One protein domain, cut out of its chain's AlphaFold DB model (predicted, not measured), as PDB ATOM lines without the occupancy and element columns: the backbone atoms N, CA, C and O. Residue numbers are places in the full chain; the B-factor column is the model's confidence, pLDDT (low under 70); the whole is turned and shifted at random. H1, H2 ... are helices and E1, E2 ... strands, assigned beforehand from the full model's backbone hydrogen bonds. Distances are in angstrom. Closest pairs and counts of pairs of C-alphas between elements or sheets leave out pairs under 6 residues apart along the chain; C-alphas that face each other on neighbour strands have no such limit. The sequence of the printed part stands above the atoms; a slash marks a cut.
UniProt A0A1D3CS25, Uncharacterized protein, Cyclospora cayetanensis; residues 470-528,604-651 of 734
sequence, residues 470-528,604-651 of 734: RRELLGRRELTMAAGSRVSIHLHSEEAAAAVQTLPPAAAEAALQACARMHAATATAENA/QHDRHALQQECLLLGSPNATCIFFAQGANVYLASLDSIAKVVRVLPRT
ATOM      1  N   ARG A 470     322.960 358.850 250.638       52.62
ATOM      2  CA  ARG A 470     323.733 359.393 249.517       52.62
ATOM      3  C   ARG A 470     324.149 360.826 249.876       52.62
ATOM      4  O   ARG A 470     323.282 361.682 250.005       52.62
ATOM      5  N   ARG A 471     325.447 361.065 250.093       63.47
ATOM      6  CA  ARG A 471     325.962 362.397 250.438       63.47
ATOM      7  C   ARG A 471     326.057 363.221 249.156       63.47
ATOM      8  O   ARG A 471     326.823 362.860 248.258       63.47
ATOM      9  N   GLU A 472     325.230 364.256 249.061       71.38
ATOM     10  CA  GLU A 472     325.371 365.294 248.040       71.38
ATOM     11  C   GLU A 472     326.616 366.119 248.384       71.38
ATOM     12  O   GLU A 472     326.859 366.406 249.556       71.38
ATOM     13  N   LEU A 473     327.450 366.386 247.384       73.88
ATOM     14  CA  LEU A 473     328.672 367.169 247.519       73.88
ATOM     15  C   LEU A 473     328.308 368.608 247.160       73.88
ATOM     16  O   LEU A 473     328.008 368.886 246.001       73.88
ATOM     17  N   LEU A 474     328.262 369.478 248.168       65.56
ATOM     18  CA  LEU A 474     327.710 370.833 248.053       65.56
ATOM     19  C   LEU A 474     328.781 371.901 247.825       65.56
ATOM     20  O   LEU A 474     328.461 372.987 247.358       65.56
ATOM     21  N   GLY A 475     330.037 371.604 248.163       65.88
ATOM     22  CA  GLY A 475     331.137 372.565 248.093       65.88
ATOM     23  C   GLY A 475     332.391 372.006 247.430       65.88
ATOM     24  O   GLY A 475     332.601 370.789 247.346       65.88
ATOM     25  N   ARG A 476     333.278 372.911 247.004       67.81
ATOM     26  CA  ARG A 476     334.552 372.567 246.348       67.81
ATOM     27  C   ARG A 476     335.444 371.701 247.232       67.81
ATOM     28  O   ARG A 476     336.080 370.765 246.738       67.81
ATOM     29  N   ARG A 477     335.473 371.966 248.541       67.94
ATOM     30  CA  ARG A 477     336.215 371.144 249.502       67.94
ATOM     31  C   ARG A 477     335.681 369.716 249.537       67.94
ATOM     32  O   ARG A 477     336.463 368.772 249.486       67.94
ATOM     33  N   GLU A 478     334.362 369.543 249.555       70.44
ATOM     34  CA  GLU A 478     333.741 368.216 249.545       70.44
ATOM     35  C   GLU A 478     334.000 367.468 248.235       70.44
ATOM     36  O   GLU A 478     334.300 366.277 248.270       70.44
ATOM     37  N   LEU A 479     333.953 368.161 247.091       73.38
ATOM     38  CA  LEU A 479     334.324 367.600 245.786       73.38
ATOM     39  C   LEU A 479     335.790 367.158 245.756       73.38
ATOM     40  O   LEU A 479     336.108 366.076 245.267       73.38
ATOM     41  N   THR A 480     336.676 367.971 246.326       72.69
ATOM     42  CA  THR A 480     338.109 367.674 246.405       72.69
ATOM     43  C   THR A 480     338.368 366.477 247.317       72.69
ATOM     44  O   THR A 480     339.034 365.535 246.906       72.69
ATOM     45  N   MET A 481     337.762 366.429 248.506       68.19
ATOM     46  CA  MET A 481     337.866 365.274 249.408       68.19
ATOM     47  C   MET A 481     337.213 364.005 248.843       68.19
ATOM     48  O   MET A 481     337.592 362.888 249.196       68.19
ATOM     49  N   ALA A 482     336.202 364.153 247.988       71.25
ATOM     50  CA  ALA A 482     335.526 363.033 247.352       71.25
ATOM     51  C   ALA A 482     336.223 362.548 246.077       71.25
ATOM     52  O   ALA A 482     335.786 361.540 245.515       71.25
ATOM     53  N   ALA A 483     337.281 363.206 245.602       76.94
ATOM     54  CA  ALA A 483     337.962 362.738 244.407       76.94
ATOM     55  C   ALA A 483     338.635 361.370 244.626       76.94
ATOM     56  O   ALA A 483     339.046 360.994 245.721       76.94
ATOM     57  N   GLY A 484     338.616 360.555 243.576       74.75
ATOM     58  CA  GLY A 484     338.812 359.110 243.639       74.75
ATOM     59  C   GLY A 484     337.562 358.323 244.059       74.75
ATOM     60  O   GLY A 484     337.605 357.096 244.070       74.75
ATOM     61  N   SER A 485     336.432 358.963 244.381       79.69
ATOM     62  CA  SER A 485     335.176 358.252 244.662       79.69
ATOM     63  C   SER A 485     334.292 358.135 243.426       79.69
ATOM     64  O   SER A 485     334.304 358.988 242.539       79.69
ATOM     65  N   ARG A 486     333.461 357.088 243.404       78.56
ATOM     66  CA  ARG A 486     332.390 356.946 242.419       78.56
ATOM     67  C   ARG A 486     331.248 357.899 242.766       78.56
ATOM     68  O   ARG A 486     330.809 357.965 243.916       78.56
ATOM     69  N   VAL A 487     330.789 358.654 241.783       84.12
ATOM     70  CA  VAL A 487     329.853 359.762 241.948       84.12
ATOM     71  C   VAL A 487     328.835 359.730 240.808       84.12
ATOM     72  O   VAL A 487     329.148 359.335 239.691       84.12
ATOM     73  N   SER A 488     327.599 360.111 241.108       82.19
ATOM     74  CA  SER A 488     326.526 360.332 240.147       82.19
ATOM     75  C   SER A 488     326.364 361.835 239.960       82.19
ATOM     76  O   SER A 488     325.939 362.523 240.889       82.19
ATOM     77  N   ILE A 489     326.714 362.337 238.779       84.19
ATOM     78  CA  ILE A 489     326.553 363.743 238.397       84.19
ATOM     79  C   ILE A 489     325.208 363.888 237.691       84.19
ATOM     80  O   ILE A 489     324.892 363.115 236.789       84.19
ATOM     81  N   HIS A 490     324.412 364.858 238.126       81.06
ATOM     82  CA  HIS A 490     323.171 365.246 237.470       81.06
ATOM     83  C   HIS A 490     323.363 366.597 236.792       81.06
ATOM     84  O   HIS A 490     323.771 367.554 237.448       81.06
ATOM     85  N   LEU A 491     323.054 366.670 235.503       82.81
ATOM     86  CA  LEU A 491     323.189 367.880 234.694       82.81
ATOM     87  C   LEU A 491     321.856 368.636 234.623       82.81
ATOM     88  O   LEU A 491     320.790 368.026 234.740       82.81
ATOM     89  N   HIS A 492     321.917 369.960 234.468       76.31
ATOM     90  CA  HIS A 492     320.732 370.830 234.469       76.31
ATOM     91  C   HIS A 492     319.829 370.637 233.243       76.31
ATOM     92  O   HIS A 492     318.606 370.692 233.364       76.31
ATOM     93  N   SER A 493     320.418 370.403 232.072       76.31
ATOM     94  CA  SER A 493     319.707 370.297 230.798       76.31
ATOM     95  C   SER A 493     320.399 369.313 229.853       76.31
ATOM     96  O   SER A 493     321.528 368.878 230.085       76.31
ATOM     97  N   GLU A 494     319.721 368.947 228.768       70.50
ATOM     98  CA  GLU A 494     320.306 368.112 227.713       70.50
ATOM     99  C   GLU A 494     321.417 368.862 226.950       70.50
ATOM    100  O   GLU A 494     322.421 368.269 226.563       70.50
ATOM    101  N   GLU A 495     321.307 370.188 226.841       71.81
ATOM    102  CA  GLU A 495     322.360 371.063 226.305       71.81
ATOM    103  C   GLU A 495     323.615 371.044 227.187       71.81
ATOM    104  O   GLU A 495     324.731 370.949 226.681       71.81
ATOM    105  N   ALA A 496     323.440 371.034 228.513       71.88
ATOM    106  CA  ALA A 496     324.532 370.856 229.468       71.88
ATOM    107  C   ALA A 496     325.195 369.472 229.338       71.88
ATOM    108  O   ALA A 496     326.405 369.356 229.521       71.88
ATOM    109  N   ALA A 497     324.436 368.433 228.972       71.50
ATOM    110  CA  ALA A 497     324.988 367.115 228.651       71.50
ATOM    111  C   ALA A 497     325.807 367.120 227.353       71.50
ATOM    112  O   ALA A 497     326.848 366.467 227.295       71.50
ATOM    113  N   ALA A 498     325.391 367.893 226.347       70.56
ATOM    114  CA  ALA A 498     326.159 368.099 225.120       70.56
ATOM    115  C   ALA A 498     327.404 368.985 225.329       70.56
ATOM    116  O   ALA A 498     328.389 368.835 224.607       70.56
ATOM    117  N   ALA A 499     327.384 369.875 226.325       74.06
ATOM    118  CA  ALA A 499     328.510 370.736 226.688       74.06
ATOM    119  C   ALA A 499     329.635 369.999 227.440       74.06
ATOM    120  O   ALA A 499     330.723 370.555 227.605       74.06
ATOM    121  N   VAL A 500     329.405 368.756 227.883       78.62
ATOM    122  CA  VAL A 500     330.451 367.915 228.477       78.62
ATOM    123  C   VAL A 500     331.479 367.561 227.405       78.62
ATOM    124  O   VAL A 500     331.199 366.818 226.464       78.62
ATOM    125  N   GLN A 501     332.702 368.062 227.566       81.81
ATOM    126  CA  GLN A 501     333.773 367.852 226.596       81.81
ATOM    127  C   GLN A 501     334.614 366.632 226.971       81.81
ATOM    128  O   GLN A 501     335.138 366.530 228.083       81.81
ATOM    129  N   THR A 502     334.795 365.713 226.021       85.50
ATOM    130  CA  THR A 502     335.815 364.661 226.108       85.50
ATOM    131  C   THR A 502     337.186 365.273 225.874       85.50
ATOM    132  O   THR A 502     337.433 365.838 224.806       85.50
ATOM    133  N   LEU A 503     338.096 365.140 226.835       81.06
ATOM    134  CA  LEU A 503     339.442 365.679 226.684       81.06
ATOM    135  C   LEU A 503     340.303 364.779 225.784       81.06
ATOM    136  O   LEU A 503     340.290 363.556 225.953       81.06
ATOM    137  N   PRO A 504     341.098 365.355 224.860       80.94
ATOM    138  CA  PRO A 504     342.111 364.598 224.132       80.94
ATOM    139  C   PRO A 504     343.183 364.065 225.103       80.94
ATOM    140  O   PRO A 504     343.399 364.661 226.161       80.94
ATOM    141  N   PRO A 505     343.901 362.979 224.759       77.69
ATOM    142  CA  PRO A 505     344.759 362.250 225.700       77.69
ATOM    143  C   PRO A 505     345.847 363.119 226.354       77.69
ATOM    144  O   PRO A 505     346.080 362.996 227.552       77.69
ATOM    145  N   ALA A 506     346.443 364.056 225.610       76.19
ATOM    146  CA  ALA A 506     347.435 364.990 226.149       76.19
ATOM    147  C   ALA A 506     346.835 365.983 227.171       76.19
ATOM    148  O   ALA A 506     347.445 366.273 228.199       76.19
ATOM    149  N   ALA A 507     345.616 366.479 226.928       80.00
ATOM    150  CA  ALA A 507     344.921 367.370 227.861       80.00
ATOM    151  C   ALA A 507     344.384 366.609 229.084       80.00
ATOM    152  O   ALA A 507     344.376 367.143 230.193       80.00
ATOM    153  N   ALA A 508     343.980 365.350 228.899       78.62
ATOM    154  CA  ALA A 508     343.590 364.462 229.985       78.62
ATOM    155  C   ALA A 508     344.762 364.199 230.946       78.62
ATOM    156  O   ALA A 508     344.571 364.236 232.161       78.62
ATOM    157  N   GLU A 509     345.980 364.009 230.429       76.31
ATOM    158  CA  GLU A 509     347.182 363.860 231.258       76.31
ATOM    159  C   GLU A 509     347.472 365.129 232.072       76.31
ATOM    160  O   GLU A 509     347.662 365.059 233.288       76.31
ATOM    161  N   ALA A 510     347.417 366.305 231.440       79.88
ATOM    162  CA  ALA A 510     347.592 367.579 232.134       79.88
ATOM    163  C   ALA A 510     346.533 367.794 233.236       79.88
ATOM    164  O   ALA A 510     346.865 368.242 234.338       79.88
ATOM    165  N   ALA A 511     345.276 367.425 232.972       76.31
ATOM    166  CA  ALA A 511     344.185 367.496 233.942       76.31
ATOM    167  C   ALA A 511     344.394 366.544 235.130       76.31
ATOM    168  O   ALA A 511     344.200 366.938 236.283       76.31
ATOM    169  N   LEU A 512     344.844 365.312 234.873       81.12
ATOM    170  CA  LEU A 512     345.181 364.343 235.918       81.12
ATOM    171  C   LEU A 512     346.345 364.834 236.783       81.12
ATOM    172  O   LEU A 512     346.265 364.762 238.009       81.12
ATOM    173  N   GLN A 513     347.390 365.396 236.171       78.94
ATOM    174  CA  GLN A 513     348.509 365.996 236.898       78.94
ATOM    175  C   GLN A 513     348.066 367.203 237.741       78.94
ATOM    176  O   GLN A 513     348.505 367.347 238.882       78.94
ATOM    177  N   ALA A 514     347.179 368.059 237.222       77.69
ATOM    178  CA  ALA A 514     346.626 369.187 237.970       77.69
ATOM    179  C   ALA A 514     345.792 368.723 239.175       77.69
ATOM    180  O   ALA A 514     345.980 369.231 240.282       77.69
ATOM    181  N   CYS A 515     344.938 367.713 238.990       77.44
ATOM    182  CA  CYS A 515     344.181 367.109 240.084       77.44
ATOM    183  C   CYS A 515     345.120 366.481 241.126       77.44
ATOM    184  O   CYS A 515     344.937 366.701 242.320       77.44
ATOM    185  N   ALA A 516     346.165 365.764 240.704       75.94
ATOM    186  CA  ALA A 516     347.147 365.166 241.611       75.94
ATOM    187  C   ALA A 516     347.894 366.216 242.455       75.94
ATOM    188  O   ALA A 516     348.071 366.019 243.657       75.94
ATOM    189  N   ARG A 517     348.283 367.353 241.858       73.62
ATOM    190  CA  ARG A 517     348.899 368.475 242.591       73.62
ATOM    191  C   ARG A 517     347.952 369.073 243.629       73.62
ATOM    192  O   ARG A 517     348.373 369.311 244.755       73.62
ATOM    193  N   MET A 518     346.682 369.270 243.266       74.31
ATOM    194  CA  MET A 518     345.652 369.748 244.193       74.31
ATOM    195  C   MET A 518     345.518 368.809 245.398       74.31
ATOM    196  O   MET A 518     345.557 369.279 246.528       74.31
ATOM    197  N   HIS A 519     345.442 367.494 245.167       69.00
ATOM    198  CA  HIS A 519     345.363 366.481 246.229       69.00
ATOM    199  C   HIS A 519     346.579 366.459 247.151       69.00
ATOM    200  O   HIS A 519     346.441 366.285 248.361       69.00
ATOM    201  N   ALA A 520     347.777 366.627 246.590       68.88
ATOM    202  CA  ALA A 520     348.995 366.713 247.384       68.88
ATOM    203  C   ALA A 520     348.980 367.953 248.295       68.88
ATOM    204  O   ALA A 520     349.305 367.836 249.474       68.88
ATOM    205  N   ALA A 521     348.541 369.105 247.776       66.06
ATOM    206  CA  ALA A 521     348.442 370.350 248.537       66.06
ATOM    207  C   ALA A 521     347.418 370.265 249.686       66.06
ATOM    208  O   ALA A 521     347.706 370.695 250.806       66.06
ATOM    209  N   THR A 522     346.247 369.661 249.461       64.12
ATOM    210  CA  THR A 522     345.262 369.446 250.535       64.12
ATOM    211  C   THR A 522     345.749 368.449 251.579       64.12
ATOM    212  O   THR A 522     345.610 368.718 252.769       64.12
ATOM    213  N   ALA A 523     346.380 367.343 251.173       62.03
ATOM    214  CA  ALA A 523     346.939 366.379 252.123       62.03
ATOM    215  C   ALA A 523     347.998 367.020 253.039       62.03
ATOM    216  O   ALA A 523     348.015 366.749 254.241       62.03
ATOM    217  N   THR A 524     348.835 367.918 252.500       65.06
ATOM    218  CA  THR A 524     349.798 368.684 253.306       65.06
ATOM    219  C   THR A 524     349.137 369.695 254.240       65.06
ATOM    220  O   THR A 524     349.611 369.872 255.357       65.06
ATOM    221  N   ALA A 525     348.040 370.335 253.825       57.78
ATOM    222  CA  ALA A 525     347.328 371.311 254.652       57.78
ATOM    223  C   ALA A 525     346.554 370.660 255.813       57.78
ATOM    224  O   ALA A 525     346.440 371.246 256.886       57.78
ATOM    225  N   GLU A 526     346.034 369.446 255.617       58.19
ATOM    226  CA  GLU A 526     345.185 368.765 256.603       58.19
ATOM    227  C   GLU A 526     345.948 367.785 257.517       58.19
ATOM    228  O   GLU A 526     345.325 367.139 258.359       58.19
ATOM    229  N   ASN A 527     347.278 367.652 257.379       55.03
ATOM    230  CA  ASN A 527     348.088 366.619 258.058       55.03
ATOM    231  C   ASN A 527     347.488 365.201 257.925       55.03
ATOM    232  O   ASN A 527     347.686 364.333 258.780       55.03
ATOM    233  N   ALA A 528     346.721 364.965 256.861       50.91
ATOM    234  CA  ALA A 528     346.052 363.703 256.606       50.91
ATOM    235  C   ALA A 528     346.999 362.778 255.826       50.91
ATOM    236  O   ALA A 528     347.736 363.248 254.952       50.91
ATOM    237  N   GLN A 604     313.768 356.298 229.456       41.59
ATOM    238  CA  GLN A 604     314.874 355.756 230.248       41.59
ATOM    239  C   GLN A 604     316.229 356.198 229.685       41.59
ATOM    240  O   GLN A 604     317.086 356.575 230.476       41.59
ATOM    241  N   HIS A 605     316.413 356.235 228.361       42.03
ATOM    242  CA  HIS A 605     317.621 356.805 227.750       42.03
ATOM    243  C   HIS A 605     317.790 358.300 228.057       42.03
ATOM    244  O   HIS A 605     318.879 358.690 228.472       42.03
ATOM    245  N   ASP A 606     316.717 359.093 228.023       47.81
ATOM    246  CA  ASP A 606     316.778 360.529 228.351       47.81
ATOM    247  C   ASP A 606     317.168 360.767 229.824       47.81
ATOM    248  O   ASP A 606     317.891 361.701 230.166       47.81
ATOM    249  N   ARG A 607     316.753 359.865 230.728       50.78
ATOM    250  CA  ARG A 607     317.148 359.913 232.147       50.78
ATOM    251  C   ARG A 607     318.601 359.509 232.389       50.78
ATOM    252  O   ARG A 607     319.199 360.007 233.339       50.78
ATOM    253  N   HIS A 608     319.158 358.626 231.563       52.88
ATOM    254  CA  HIS A 608     320.571 358.247 231.628       52.88
ATOM    255  C   HIS A 608     321.496 359.304 231.007       52.88
ATOM    256  O   HIS A 608     322.641 359.409 231.430       52.88
ATOM    257  N   ALA A 609     321.015 360.115 230.059       55.91
ATOM    258  CA  ALA A 609     321.793 361.225 229.504       55.91
ATOM    259  C   ALA A 609     322.061 362.324 230.550       55.91
ATOM    260  O   ALA A 609     323.174 362.837 230.649       55.91
ATOM    261  N   LEU A 610     321.058 362.624 231.383       63.03
ATOM    262  CA  LEU A 610     321.135 363.648 232.433       63.03
ATOM    263  C   LEU A 610     321.806 363.169 233.726       63.03
ATOM    264  O   LEU A 610     322.139 363.994 234.575       63.03
ATOM    265  N   GLN A 611     321.977 361.856 233.908       75.12
ATOM    266  CA  GLN A 611     322.582 361.268 235.100       75.12
ATOM    267  C   GLN A 611     323.757 360.364 234.720       75.12
ATOM    268  O   GLN A 611     323.567 359.239 234.257       75.12
ATOM    269  N   GLN A 612     324.973 360.825 235.000       77.44
ATOM    270  CA  GLN A 612     326.202 360.111 234.668       77.44
ATOM    271  C   GLN A 612     326.876 359.566 235.929       77.44
ATOM    272  O   GLN A 612     327.287 360.319 236.814       77.44
ATOM    273  N   GLU A 613     327.011 358.240 236.016       82.25
ATOM    274  CA  GLU A 613     327.853 357.599 237.029       82.25
ATOM    275  C   GLU A 613     329.306 357.558 236.550       82.25
ATOM    276  O   GLU A 613     329.639 356.893 235.568       82.25
ATOM    277  N   CYS A 614     330.182 358.246 237.271       83.75
ATOM    278  CA  CYS A 614     331.576 358.434 236.901       83.75
ATOM    279  C   CYS A 614     332.496 358.408 238.128       83.75
ATOM    280  O   CYS A 614     332.059 358.338 239.280       83.75
ATOM    281  N   LEU A 615     333.798 358.406 237.871       84.56
ATOM    282  CA  LEU A 615     334.830 358.571 238.880       84.56
ATOM    283  C   LEU A 615     335.209 360.052 238.967       84.56
ATOM    284  O   LEU A 615     335.684 360.618 237.986       84.56
ATOM    285  N   LEU A 616     335.036 360.674 240.130       85.19
ATOM    286  CA  LEU A 616     335.412 362.074 240.322       85.19
ATOM    287  C   LEU A 616     336.939 362.199 240.404       85.19
ATOM    288  O   LEU A 616     337.551 361.538 241.239       85.19
ATOM    289  N   LEU A 617     337.562 363.036 239.573       81.69
ATOM    290  CA  LEU A 617     339.014 363.278 239.610       81.69
ATOM    291  C   LEU A 617     339.362 364.505 240.461       81.69
ATOM    292  O   LEU A 617     340.375 364.500 241.164       81.69
ATOM    293  N   GLY A 618     338.490 365.516 240.454       78.75
ATOM    294  CA  GLY A 618     338.614 366.720 241.272       78.75
ATOM    295  C   GLY A 618     338.182 367.989 240.538       78.75
ATOM    296  O   GLY A 618     337.722 367.940 239.398       78.75
ATOM    297  N   SER A 619     338.341 369.131 241.207       79.44
ATOM    298  CA  SER A 619     338.040 370.469 240.677       79.44
ATOM    299  C   SER A 619     339.241 371.403 240.927       79.44
ATOM    300  O   SER A 619     339.278 372.153 241.912       79.44
ATOM    301  N   PRO A 620     340.288 371.323 240.078       67.00
ATOM    302  CA  PRO A 620     341.484 372.145 240.224       67.00
ATOM    303  C   PRO A 620     341.201 373.629 239.937       67.00
ATOM    304  O   PRO A 620     341.870 374.477 240.516       67.00
ATOM    305  N   ASN A 621     340.163 373.944 239.150       72.62
ATOM    306  CA  ASN A 621     339.691 375.307 238.881       72.62
ATOM    307  C   ASN A 621     338.296 375.530 239.474       72.62
ATOM    308  O   ASN A 621     337.491 374.604 239.505       72.62
ATOM    309  N   ALA A 622     337.997 376.766 239.882       65.50
ATOM    310  CA  ALA A 622     336.734 377.141 240.529       65.50
ATOM    311  C   ALA A 622     335.492 377.043 239.626       65.50
ATOM    312  O   ALA A 622     334.383 377.182 240.118       65.50
ATOM    313  N   THR A 623     335.672 376.806 238.327       71.88
ATOM    314  CA  THR A 623     334.603 376.815 237.319       71.88
ATOM    315  C   THR A 623     334.347 375.446 236.696       71.88
ATOM    316  O   THR A 623     333.374 375.276 235.967       71.88
ATOM    317  N   CYS A 624     335.198 374.443 236.947       79.44
ATOM    318  CA  CYS A 624     335.108 373.159 236.249       79.44
ATOM    319  C   CYS A 624     335.366 371.949 237.149       79.44
ATOM    320  O   CYS A 624     336.174 371.986 238.083       79.44
ATOM    321  N   ILE A 625     334.729 370.833 236.791       83.44
ATOM    322  CA  ILE A 625     334.956 369.511 237.374       83.44
ATOM    323  C   ILE A 625     335.528 368.571 236.313       83.44
ATOM    324  O   ILE A 625     335.043 368.517 235.181       83.44
ATOM    325  N   PHE A 626     336.521 367.775 236.718       84.81
ATOM    326  CA  PHE A 626     337.037 366.657 235.937       84.81
ATOM    327  C   PHE A 626     336.521 365.337 236.499       84.81
ATOM    328  O   PHE A 626     336.601 365.068 237.705       84.81
ATOM    329  N   PHE A 627     336.036 364.477 235.612       86.31
ATOM    330  CA  PHE A 627     335.602 363.132 235.960       86.31
ATOM    331  C   PHE A 627     335.979 362.136 234.866       86.31
ATOM    332  O   PHE A 627     336.142 362.495 233.704       86.31
ATOM    333  N   ALA A 628     336.144 360.873 235.240       84.88
ATOM    334  CA  ALA A 628     336.462 359.791 234.321       84.88
ATOM    335  C   ALA A 628     335.283 358.824 234.193       84.88
ATOM    336  O   ALA A 628     334.689 358.404 235.191       84.88
ATOM    337  N   GLN A 629     334.973 358.429 232.961       84.69
ATOM    338  CA  GLN A 629     334.020 357.363 232.667       84.69
ATOM    339  C   GLN A 629     334.716 356.342 231.761       84.69
ATOM    340  O   GLN A 629     335.007 356.606 230.595       84.69
ATOM    341  N   GLY A 630     335.037 355.172 232.319       81.06
ATOM    342  CA  GLY A 630     335.875 354.187 231.632       81.06
ATOM    343  C   GLY A 630     337.307 354.701 231.444       81.06
ATOM    344  O   GLY A 630     337.946 355.087 232.418       81.06
ATOM    345  N   ALA A 631     337.796 354.694 230.201       74.75
ATOM    346  CA  ALA A 631     339.142 355.153 229.840       74.75
ATOM    347  C   ALA A 631     339.215 356.649 229.469       74.75
ATOM    348  O   ALA A 631     340.307 357.178 229.276       74.75
ATOM    349  N   ASN A 632     338.068 357.325 229.363       82.44
ATOM    350  CA  ASN A 632     337.994 358.709 228.910       82.44
ATOM    351  C   ASN A 632     337.854 359.669 230.092       82.44
ATOM    352  O   ASN A 632     337.139 359.386 231.060       82.44
ATOM    353  N   VAL A 633     338.510 360.822 229.976       84.50
ATOM    354  CA  VAL A 633     338.397 361.935 230.922       84.50
ATOM    355  C   VAL A 633     337.507 363.011 230.316       84.50
ATOM    356  O   VAL A 633     337.677 363.401 229.160       84.50
ATOM    357  N   TYR A 634     336.567 363.487 231.118       84.69
ATOM    358  CA  TYR A 634     335.570 364.474 230.749       84.69
ATOM    359  C   TYR A 634     335.751 365.742 231.578       84.69
ATOM    360  O   TYR A 634     336.160 365.696 232.744       84.69
ATOM    361  N   LEU A 635     335.421 366.865 230.950       84.31
ATOM    362  CA  LEU A 635     335.361 368.192 231.539       84.31
ATOM    363  C   LEU A 635     333.912 368.681 231.496       84.31
ATOM    364  O   LEU A 635     333.290 368.674 230.432       84.31
ATOM    365  N   ALA A 636     333.400 369.143 232.633       84.12
ATOM    366  CA  ALA A 636     332.131 369.860 232.702       84.12
ATOM    367  C   ALA A 636     332.289 371.166 233.487       84.12
ATOM    368  O   ALA A 636     333.017 371.209 234.485       84.12
ATOM    369  N   SER A 637     331.588 372.212 233.041       81.88
ATOM    370  CA  SER A 637     331.428 373.444 233.821       81.88
ATOM    371  C   SER A 637     330.559 373.175 235.050       81.88
ATOM    372  O   SER A 637     329.601 372.403 234.971       81.88
ATOM    373  N   LEU A 638     330.872 373.818 236.175       76.25
ATOM    374  CA  LEU A 638     330.057 373.758 237.390       76.25
ATOM    375  C   LEU A 638     328.640 374.303 237.162       76.25
ATOM    376  O   LEU A 638     327.691 373.727 237.685       76.25
ATOM    377  N   ASP A 639     328.476 375.303 236.293       76.75
ATOM    378  CA  ASP A 639     327.167 375.898 235.964       76.75
ATOM    379  C   ASP A 639     326.235 374.921 235.234       76.75
ATOM    380  O   ASP A 639     325.016 375.066 235.225       76.75
ATOM    381  N   SER A 640     326.811 373.898 234.603       77.50
ATOM    382  CA  SER A 640     326.075 372.854 233.883       77.50
ATOM    383  C   SER A 640     325.573 371.737 234.811       77.50
ATOM    384  O   SER A 640     324.798 370.873 234.385       77.50
ATOM    385  N   ILE A 641     326.000 371.732 236.079       77.62
ATOM    386  CA  ILE A 641     325.790 370.640 237.029       77.62
ATOM    387  C   ILE A 641     324.737 371.025 238.067       77.62
ATOM    388  O   ILE A 641     324.941 371.910 238.886       77.62
ATOM    389  N   ALA A 642     323.641 370.266 238.096       72.19
ATOM    390  CA  ALA A 642     322.553 370.456 239.051       72.19
ATOM    391  C   ALA A 642     322.860 369.884 240.434       72.19
ATOM    392  O   ALA A 642     322.478 370.461 241.449       72.19
ATOM    393  N   LYS A 643     323.495 368.708 240.491       79.06
ATOM    394  CA  LYS A 643     323.922 368.093 241.754       79.06
ATOM    395  C   LYS A 643     324.941 366.986 241.540       79.06
ATOM    396  O   LYS A 643     324.907 366.263 240.542       79.06
ATOM    397  N   VAL A 644     325.788 366.790 242.542       77.75
ATOM    398  CA  VAL A 644     326.830 365.765 242.553       77.75
ATOM    399  C   VAL A 644     326.630 364.862 243.764       77.75
ATOM    400  O   VAL A 644     326.623 365.327 244.897       77.75
ATOM    401  N   VAL A 645     326.449 363.558 243.545       79.50
ATOM    402  CA  VAL A 645     326.060 362.622 244.612       79.50
ATOM    403  C   VAL A 645     327.054 361.477 244.728       79.50
ATOM    404  O   VAL A 645     327.235 360.714 243.783       79.50
ATOM    405  N   ARG A 646     327.667 361.283 245.900       76.25
ATOM    406  CA  ARG A 646     328.601 360.166 246.107       76.25
ATOM    407  C   ARG A 646     327.863 358.824 246.112       76.25
ATOM    408  O   ARG A 646     326.935 358.609 246.897       76.25
ATOM    409  N   VAL A 647     328.306 357.897 245.265       73.25
ATOM    410  CA  VAL A 647     327.800 356.521 245.195       73.25
ATOM    411  C   VAL A 647     328.712 355.643 246.047       73.25
ATOM    412  O   VAL A 647     329.848 355.364 245.667       73.25
ATOM    413  N   LEU A 648     328.245 355.214 247.224       60.00
ATOM    414  CA  LEU A 648     328.991 354.232 248.016       60.00
ATOM    415  C   LEU A 648     328.916 352.843 247.357       60.00
ATOM    416  O   LEU A 648     327.847 352.464 246.866       60.00
ATOM    417  N   PRO A 649     330.012 352.060 247.370       48.53
ATOM    418  CA  PRO A 649     329.981 350.682 246.903       48.53
ATOM    419  C   PRO A 649     328.995 349.873 247.754       48.53
ATOM    420  O   PRO A 649     329.043 349.892 248.985       48.53
ATOM    421  N   ARG A 650     328.078 349.175 247.082       34.62
ATOM    422  CA  ARG A 650     327.130 348.247 247.701       34.62
ATOM    423  C   ARG A 650     327.949 347.073 248.239       34.62
ATOM    424  O   ARG A 650     328.480 346.297 247.452       34.62
ATOM    425  N   THR A 651     328.115 346.970 249.555       32.50
ATOM    426  CA  THR A 651     328.743 345.793 250.165       32.50
ATOM    427  C   THR A 651     327.883 344.580 249.829       32.50
ATOM    428  O   THR A 651     326.705 344.544 250.188       32.50
TER     429      THR A 651
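What this domain is: This is residues 470 to 528 and 604 to 651 of the 734 residues of an uncharacterized protein of Cyclospora cayetanensis (UniProt A0A1D3CS25). A strongly twisted sheet of five strands turns at a bend in E2, with the long helix H3 packed over E2, E3 and E4 on one side. The short helix H1 packs by the last residue of E2, while the short helices H2 and H4 only graze the sheet at the far end of the domain from H3. The printed part has 107 residues with four named helices and five named strands, in the order H1 E1 H2 H3 H4 E2 E3 E4 E5; the sheet's order is E4 E3 E2 E1 E5, all antiparallel, and the class is mixed, helices and strands. The whole is compact, with a radius of gyration of the C-alphas of 13.6 A and spans of 44 by 35 by 27 A.

Where its parts are: Begin in the sheet with E2, residues 611 to 618, 18.0 A long; find C-alpha 611 at (322.582, 361.268, 235.100). Beside it run E1, residues 486 to 491, and E3, residues 624 to 629, each 16.2 A. At the edges are E4, residues 632 to 637, 16.9 A, and E5, residues 641 to 646, 14.1 A, which ends at C-alpha 646 (328.601, 360.166, 246.107). H3, residues 505 to 525, runs 30.4 A from C-alpha 505 at (344.759, 362.250, 225.700). The short helices are H1, residues 476 to 481, 8.6 A, H2, residues 494 to 498, 6.4 A, and H4, residues 604 to 609, 8.9 A.

How they stand to each other: Look at residue 615, where E2 bends by 71 degrees: its pairing is staggered, with E1 over residues 611 to 615 and with E3 over 615 to 618. N 487 and O 614 are 2.8 A apart, and N 617 and O 626 2.9 A, within hydrogen-bond range. E2, E3 and E4 form a meander, each strand the antiparallel neighbour of the one before; N 634 and O 627 are 2.8 A apart. E5 pairs with E1, N 490 to O 643 at 2.8 A. Residues 501 to 502 pair with residues 634 to 635 of E4, antiparallel. H3 is on the sheet at a height of 8.7 A, making two layers, helix and sheet; it is over E4, E2 and, only just, with 3 C-alphas, E3. It runs along the strands, at 8 degrees to E2 on the local plane; the closest C-alphas of H3 and E2, Cys 515 and Gly 618, are 5.7 A apart. H1 is on the sheet at a height of 8.2 A, over none of the strands, but only just, with 2 C-alphas falling on E2. H1 and H3 are close but not clearly touching, their closest C-alphas, Thr 480 and His 519, 7.4 A apart. H2 only grazes the sheet with residues 496 to 498, and H4, only just on it with 5 pairs of C-alphas within 10 A, only grazes it with residues 605 to 609. In H1, H2, H3 and H4 every O i to N i+4 pair is within hydrogen-bond range.

The domain as a whole: The C-alphas farthest apart, those of Asn 527 and Gln 604, are 44.7 A apart. Residues 529 to 603 are not printed, and C-alphas 528 and 604 stand 41.6 A apart across this cut. Of the links that are printed whole, H2 to H3 is short and the others are tight. The mean pLDDT of the printed part is 72.6, with 30 residues under 70, among them 519 to 528, 604 to 610 and 648 to 651.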